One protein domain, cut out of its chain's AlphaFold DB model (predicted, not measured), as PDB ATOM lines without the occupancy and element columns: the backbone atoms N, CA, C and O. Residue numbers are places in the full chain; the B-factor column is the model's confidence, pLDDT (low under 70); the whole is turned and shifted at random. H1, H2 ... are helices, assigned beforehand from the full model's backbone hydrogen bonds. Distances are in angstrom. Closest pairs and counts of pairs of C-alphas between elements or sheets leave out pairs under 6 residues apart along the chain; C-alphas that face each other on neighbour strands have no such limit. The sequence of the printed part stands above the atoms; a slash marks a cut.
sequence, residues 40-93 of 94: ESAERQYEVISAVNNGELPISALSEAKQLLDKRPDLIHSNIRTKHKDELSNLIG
ATOM      1  N   GLU A  40     -32.756 105.047  67.781       68.44
ATOM      2  CA  GLU A  40     -31.303 104.914  67.878       68.44
ATOM      3  C   GLU A  40     -30.544 105.944  67.021       68.44
ATOM      4  O   GLU A  40     -29.567 106.535  67.472       68.44
ATOM      5  N   SER A  41     -31.005 106.224  65.798       66.38
ATOM      6  CA  SER A  41     -30.388 107.253  64.950       66.38
ATOM      7  C   SER A  41     -30.611 108.671  65.485       66.38
ATOM      8  O   SER A  41     -29.714 109.504  65.380       66.38
ATOM      9  N   ALA A  42     -31.758 108.940  66.122       68.88
ATOM     10  CA  ALA A  42     -31.988 110.209  66.809       68.88
ATOM     11  C   ALA A  42     -31.071 110.346  68.031       68.88
ATOM     12  O   ALA A  42     -30.457 111.392  68.211       68.88
ATOM     13  N   GLU A  43     -30.952 109.293  68.843       78.38
ATOM     14  CA  GLU A  43     -30.100 109.268  70.037       78.38
ATOM     15  C   GLU A  43     -28.635 109.550  69.683       78.38
ATOM     16  O   GLU A  43     -28.024 110.415  70.306       78.38
ATOM     17  N   ARG A  44     -28.107 108.946  68.610       78.50
ATOM     18  CA  ARG A  44     -26.750 109.247  68.122       78.50
ATOM     19  C   ARG A  44     -26.583 110.707  67.691       78.50
ATOM     20  O   ARG A  44     -25.575 111.329  68.002       78.50
ATOM     21  N   GLN A  45     -27.573 111.290  67.010       81.94
ATOM     22  CA  GLN A  45     -27.518 112.707  66.625       81.94
ATOM     23  C   GLN A  45     -27.584 113.637  67.851       81.94
ATOM     24  O   GLN A  45     -26.885 114.648  67.890       81.94
ATOM     25  N   TYR A  46     -28.370 113.283  68.874       82.06
ATOM     26  CA  TYR A  46     -28.390 113.994  70.158       82.06
ATOM     27  C   TYR A  46     -27.047 113.914  70.883       82.06
ATOM     28  O   TYR A  46     -26.588 114.921  71.419       82.06
ATOM     29  N   GLU A  47     -26.413 112.744  70.882       85.75
ATOM     30  CA  GLU A  47     -25.107 112.528  71.502       85.75
ATOM     31  C   GLU A  47     -24.030 113.395  70.843       85.75
ATOM     32  O   GLU A  47     -23.296 114.093  71.540       85.75
ATOM     33  N   VAL A  48     -24.018 113.469  69.507       83.81
ATOM     34  CA  VAL A  48     -23.118 114.359  68.758       83.81
ATOM     35  C   VAL A  48     -23.344 115.829  69.126       83.81
ATOM     36  O   VAL A  48     -22.382 116.544  69.405       83.81
ATOM     37  N   ILE A  49     -24.598 116.294  69.183       84.75
ATOM     38  CA  ILE A  49     -24.899 117.681  69.582       84.75
ATOM     39  C   ILE A  49     -24.442 117.942  71.022       84.75
ATOM     40  O   ILE A  49     -23.852 118.986  71.299       84.75
ATOM     41  N   SER A  50     -24.683 116.997  71.932       85.38
ATOM     42  CA  SER A  50     -24.263 117.103  73.330       85.38
ATOM     43  C   SER A  50     -22.743 117.184  73.455       85.38
ATOM     44  O   SER A  50     -22.230 118.059  74.148       85.38
ATOM     45  N   ALA A  51     -22.012 116.328  72.744       82.44
ATOM     46  CA  ALA A  51     -20.556 116.317  72.761       82.44
ATOM     47  C   ALA A  51     -19.965 117.613  72.179       82.44
ATOM     48  O   ALA A  51     -19.003 118.156  72.723       82.44
ATOM     49  N   VAL A  52     -20.573 118.187  71.135       84.25
ATOM     50  CA  VAL A  52     -20.170 119.507  70.616       84.25
ATOM     51  C   VAL A  52     -20.483 120.624  71.617       84.25
ATOM     52  O   VAL A  52     -19.652 121.503  71.841       84.25
ATOM     53  N   ASN A  53     -21.644 120.580  72.274       83.88
ATOM     54  CA  ASN A  53     -22.009 121.542  73.317       83.88
ATOM     55  C   ASN A  53     -21.059 121.507  74.523       83.88
ATOM     56  O   ASN A  53     -20.787 122.555  75.114       83.88
ATOM     57  N   ASN A  54     -20.545 120.323  74.864       84.31
ATOM     58  CA  ASN A  54     -19.548 120.120  75.913       84.31
ATOM     59  C   ASN A  54     -18.123 120.498  75.471       84.31
ATOM     60  O   ASN A  54     -17.222 120.573  76.304       84.31
ATOM     61  N   GLY A  55     -17.906 120.755  74.176       82.25
ATOM     62  CA  GLY A  55     -16.584 121.008  73.605       82.25
ATOM     63  C   GLY A  55     -15.718 119.753  73.453       82.25
ATOM     64  O   GLY A  55     -14.514 119.874  73.241       82.25
ATOM     65  N   GLU A  56     -16.315 118.565  73.559       82.94
ATOM     66  CA  GLU A  56     -15.658 117.270  73.353       82.94
ATOM     67  C   GLU A  56     -15.474 116.963  71.860       82.94
ATOM     68  O   GLU A  56     -14.488 116.335  71.472       82.94
ATOM     69  N   LEU A  57     -16.397 117.443  71.015       82.88
ATOM     70  CA  LEU A  57     -16.326 117.324  69.559       82.88
ATOM     71  C   LEU A  57     -16.237 118.692  68.864       82.88
ATOM     72  O   LEU A  57     -16.827 119.673  69.330       82.88
ATOM     73  N   PRO A  58     -15.531 118.776  67.721       83.69
ATOM     74  CA  PRO A  58     -15.503 119.979  66.898       83.69
ATOM     75  C   PRO A  58     -16.858 120.212  66.221       83.69
ATOM     76  O   PRO A  58     -17.602 119.275  65.940       83.69
ATOM     77  N   ILE A  59     -17.151 121.462  65.861       80.94
ATOM     78  CA  ILE A  59     -18.429 121.828  65.228       80.94
ATOM     79  C   ILE A  59     -18.674 121.165  63.882       80.94
ATOM     80  O   ILE A  59     -19.826 120.935  63.526       80.94
ATOM     81  N   SER A  60     -17.623 120.773  63.166       81.81
ATOM     82  CA  SER A  60     -17.760 119.970  61.951       81.81
ATOM     83  C   SER A  60     -18.532 118.664  62.181       81.81
ATOM     84  O   SER A  60     -19.200 118.195  61.263       81.81
ATOM     85  N   ALA A  61     -18.503 118.106  63.401       81.81
ATOM     86  CA  ALA A  61     -19.267 116.912  63.766       81.81
ATOM     87  C   ALA A  61     -20.788 117.155  63.742       81.81
ATOM     88  O   ALA A  61     -21.554 116.228  63.499       81.81
ATOM     89  N   LEU A  62     -21.251 118.405  63.885       83.69
ATOM     90  CA  LEU A  62     -22.677 118.741  63.776       83.69
ATOM     91  C   LEU A  62     -23.266 118.446  62.391       83.69
ATOM     92  O   LEU A  62     -24.484 118.333  62.272       83.69
ATOM     93  N   SER A  63     -22.426 118.267  61.365       82.06
ATOM     94  CA  SER A  63     -22.851 117.777  60.050       82.06
ATOM     95  C   SER A  63     -23.568 116.420  60.147       82.06
ATOM     96  O   SER A  63     -24.566 116.189  59.466       82.06
ATOM     97  N   GLU A  64     -23.135 115.547  61.062       78.62
ATOM     98  CA  GLU A  64     -23.757 114.236  61.299       78.62
ATOM     99  C   GLU A  64     -25.139 114.358  61.959       78.62
ATOM    100  O   GLU A  64     -26.026 113.535  61.730       78.62
ATOM    101  N   ALA A  65     -25.350 115.429  62.728       81.44
ATOM    102  CA  ALA A  65     -26.610 115.753  63.389       81.44
ATOM    103  C   ALA A  65     -27.462 116.776  62.618       81.44
ATOM    104  O   ALA A  65     -28.451 117.285  63.154       81.44
ATOM    105  N   LYS A  66     -27.117 117.070  61.354       80.50
ATOM    106  CA  LYS A  66     -27.776 118.116  60.563       80.50
ATOM    107  C   LYS A  66     -29.289 117.914  60.474       80.50
ATOM    108  O   LYS A  66     -30.042 118.851  60.681       80.50
ATOM    109  N   GLN A  67     -29.751 116.683  60.257       77.38
ATOM    110  CA  GLN A  67     -31.187 116.393  60.139       77.38
ATOM    111  C   GLN A  67     -31.988 116.748  61.400       77.38
ATOM    112  O   GLN A  67     -33.137 117.189  61.304       77.38
ATOM    113  N   LEU A  68     -31.402 116.537  62.579       80.00
ATOM    114  CA  LEU A  68     -32.012 116.901  63.851       80.00
ATOM    115  C   LEU A  68     -31.917 118.408  64.091       80.00
ATOM    116  O   LEU A  68     -32.898 119.005  64.524       80.00
ATOM    117  N   LEU A  69     -30.787 119.030  63.752       81.38
ATOM    118  CA  LEU A  69     -30.589 120.475  63.874       81.38
ATOM    119  C   LEU A  69     -31.473 121.293  62.932       81.38
ATOM    120  O   LEU A  69     -31.983 122.327  63.350       81.38
ATOM    121  N   ASP A  70     -31.734 120.805  61.720       80.94
ATOM    122  CA  ASP A  70     -32.673 121.420  60.776       80.94
ATOM    123  C   ASP A  70     -34.093 121.480  61.377       80.94
ATOM    124  O   ASP A  70     -34.870 122.387  61.090       80.94
ATOM    125  N   LYS A  71     -34.447 120.525  62.250       79.50
ATOM    126  CA  LYS A  71     -35.745 120.484  62.951       79.50
ATOM    127  C   LYS A  71     -35.724 121.184  64.308       79.50
ATOM    128  O   LYS A  71     -36.753 121.687  64.753       79.50
ATOM    129  N   ARG A  72     -34.588 121.134  65.002       80.19
ATOM    130  CA  ARG A  72     -34.393 121.565  66.390       80.19
ATOM    131  C   ARG A  72     -33.060 122.302  66.528       80.19
ATOM    132  O   ARG A  72     -32.134 121.815  67.184       80.19
ATOM    133  N   PRO A  73     -32.944 123.501  65.931       80.25
ATOM    134  CA  PRO A  73     -31.722 124.285  66.028       80.25
ATOM    135  C   PRO A  73     -31.485 124.773  67.459       80.25
ATOM    136  O   PRO A  73     -30.376 125.182  67.775       80.25
ATOM    137  N   ASP A  74     -32.496 124.745  68.332       84.31
ATOM    138  CA  ASP A  74     -32.452 125.095  69.757       84.31
ATOM    139  C   ASP A  74     -31.524 124.201  70.593       84.31
ATOM    140  O   ASP A  74     -31.090 124.623  71.661       84.31
ATOM    141  N   LEU A  75     -31.169 123.011  70.101       84.19
ATOM    142  CA  LEU A  75     -30.336 122.056  70.837       84.19
ATOM    143  C   LEU A  75     -28.878 122.500  70.999       84.19
ATOM    144  O   LEU A  75     -28.191 122.012  71.892       84.19
ATOM    145  N   ILE A  76     -28.395 123.429  70.172       84.94
ATOM    146  CA  ILE A  76     -27.052 124.000  70.323       84.94
ATOM    147  C   ILE A  76     -27.082 125.116  71.362       84.94
ATOM    148  O   ILE A  76     -27.830 126.095  71.218       84.94
ATOM    149  N   HIS A  77     -26.208 125.004  72.365       86.12
ATOM    150  CA  HIS A  77     -26.065 126.006  73.411       86.12
ATOM    151  C   HIS A  77     -25.726 127.389  72.828       86.12
ATOM    152  O   HIS A  77     -24.968 127.535  71.866       86.12
ATOM    153  N   SER A  78     -26.276 128.440  73.441       80.19
ATOM    154  CA  SER A  78     -26.139 129.823  72.956       80.19
ATOM    155  C   SER A  78     -24.678 130.298  72.873       80.19
ATOM    156  O   SER A  78     -24.307 131.039  71.959       80.19
ATOM    157  N   ASN A  79     -23.818 129.824  73.779       80.75
ATOM    158  CA  ASN A  79     -22.383 130.117  73.774       80.75
ATOM    159  C   ASN A  79     -21.679 129.556  72.526       80.75
ATOM    160  O   ASN A  79     -20.942 130.287  71.869       80.75
ATOM    161  N   ILE A  80     -21.948 128.299  72.159       81.25
ATOM    162  CA  ILE A  80     -21.413 127.651  70.957       81.25
ATOM    163  C   ILE A  80     -21.970 128.332  69.711       81.25
ATOM    164  O   ILE A  80     -21.213 128.672  68.803       81.25
ATOM    165  N   ARG A  81     -23.272 128.639  69.715       78.56
ATOM    166  CA  ARG A  81     -23.937 129.353  68.622       78.56
ATOM    167  C   ARG A  81     -23.311 130.711  68.334       78.56
ATOM    168  O   ARG A  81     -23.143 131.076  67.178       78.56
ATOM    169  N   THR A  82     -22.975 131.456  69.381       80.56
ATOM    170  CA  THR A  82     -22.373 132.787  69.245       80.56
ATOM    171  C   THR A  82     -20.913 132.683  68.821       80.56
ATOM    172  O   THR A  82     -20.480 133.407  67.931       80.56
ATOM    173  N   LYS A  83     -20.164 131.757  69.430       79.56
ATOM    174  CA  LYS A  83     -18.734 131.564  69.172       79.56
ATOM    175  C   LYS A  83     -18.447 131.082  67.749       79.56
ATOM    176  O   LYS A  83     -17.429 131.455  67.182       79.56
ATOM    177  N   HIS A  84     -19.347 130.289  67.181       79.19
ATOM    178  CA  HIS A  84     -19.162 129.638  65.888       79.19
ATOM    179  C   HIS A  84     -20.316 129.920  64.927       79.19
ATOM    180  O   HIS A  84     -20.714 129.080  64.120       79.19
ATOM    181  N   LYS A  85     -20.874 131.126  65.035       77.19
ATOM    182  CA  LYS A  85     -22.004 131.583  64.230       77.19
ATOM    183  C   LYS A  85     -21.765 131.384  62.733       77.19
ATOM    184  O   LYS A  85     -22.662 130.911  62.042       77.19
ATOM    185  N   ASP A  86     -20.568 131.706  62.250       78.50
ATOM    186  CA  ASP A  86     -20.228 131.624  60.825       78.50
ATOM    187  C   ASP A  86     -20.119 130.166  60.349       78.50
ATOM    188  O   ASP A  86     -20.652 129.807  59.302       78.50
ATOM    189  N   GLU A  87     -19.517 129.290  61.159       76.31
ATOM    190  CA  GLU A  87     -19.415 127.854  60.867       76.31
ATOM    191  C   GLU A  87     -20.791 127.175  60.871       76.31
ATOM    192  O   GLU A  87     -21.111 126.404  59.968       76.31
ATOM    193  N   LEU A  88     -21.646 127.508  61.842       75.31
ATOM    194  CA  LEU A  88     -23.015 126.996  61.916       75.31
ATOM    195  C   LEU A  88     -23.890 127.514  60.777       75.31
ATOM    196  O   LEU A  88     -24.718 126.768  60.263       75.31
ATOM    197  N   SER A  89     -23.691 128.764  60.357       74.81
ATOM    198  CA  SER A  89     -24.401 129.327  59.205       74.81
ATOM    199  C   SER A  89     -24.034 128.590  57.915       74.81
ATOM    200  O   SER A  89     -24.898 128.393  57.075       74.81
ATOM    201  N   ASN A  90     -22.798 128.104  57.782       75.19
ATOM    202  CA  ASN A  90     -22.387 127.287  56.637       75.19
ATOM    203  C   ASN A  90     -22.879 125.830  56.721       75.19
ATOM    204  O   ASN A  90     -23.080 125.189  55.694       75.19
ATOM    205  N   LEU A  91     -23.063 125.297  57.933       67.94
ATOM    206  CA  LEU A  91     -23.491 123.910  58.163       67.94
ATOM    207  C   LEU A  91     -25.011 123.723  58.118       67.94
ATOM    208  O   LEU A  91     -25.485 122.683  57.665       67.94
ATOM    209  N   ILE A  92     -25.769 124.711  58.595       65.69
ATOM    210  CA  ILE A  92     -27.235 124.670  58.744       65.69
ATOM    211  C   ILE A  92     -27.910 125.633  57.740       65.69
ATOM    212  O   ILE A  92     -29.126 125.640  57.591       65.69
ATOM    213  N   GLY A  93     -27.134 126.437  57.003       59.09
ATOM    214  CA  GLY A  93     -27.643 127.385  56.009       59.09
ATOM    215  C   GLY A  93     -27.971 126.748  54.661       59.09
ATOM    216  O   GLY A  93     -27.107 126.638  53.790       59.09
TER     217      GLY A  93
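Overview. This is residues 40 to 93 of the 94 residues of an uncharacterized protein of Paenibacillaceae bacterium GAS479 (UniProt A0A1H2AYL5). One longer helix, H1, makes one side of a small helical body, and four short helices, H2 to H5, wind in a loop beside it and beyond its last residues. H2 packs on the second half of H1, H5 folds back onto H2 and H3, and H4 lies near the end of H1. The printed part has 54 residues, with five named helices in the order H1, H2, H3, H4, H5 and no named strand; the class is all helix. It is compact, with a radius of gyration of the C-alphas of 9.9 A, and rounded, spanning 29 by 23 by 17 A.

Along the chain. H1, residues 40 to 53, begins at C-alpha 40 (-31.303, 104.914, 67.878) and is 19.8 A long. H2, residues 59 to 63, measures 7.9 A. H3, residues 66 to 71, measures 8.6 A. H4, residues 78 to 83, measures 8.5 A. H5, residues 85 to 92, measures 10.3 A and ends at C-alpha 92 (-27.235, 124.670, 58.744).

Arrangement. H1 touches H2 with residues 48 to 52 alone; the closest C-alphas, of Val 52 and Ile 59, are 6.1 A apart. With residues 42 to 46 alone, H1 only just touches H3, with 3 pairs of C-alphas within 8 A, the closest those of Gln 45 and Leu 68 at 6.7 A; they are about perpendicular at 88 degrees. H5 touches H2, closest at the C-alphas of Ser 63 and Leu 91, 6.4 A. H4 is close to but not clearly touching H1, closest at the C-alphas of Asn 53 and Ile 80, 6.6 A. H1 and H5 are apart. Every O i to N i+4 pair is within hydrogen-bond range in H1, H4 and H5; H2 has 0 of 1, but 2 of 2 O i to N i+3 pairs, and H3 has 1 of 2.

Size, cuts and confidence. The C-alphas farthest apart, of Glu 40 and Asp 86, are 29.8 A apart. The printed part has no cut and no long link. Mean pLDDT of the printed part is 79.5; residues 40 to 42 and 91 to 93 are under 70.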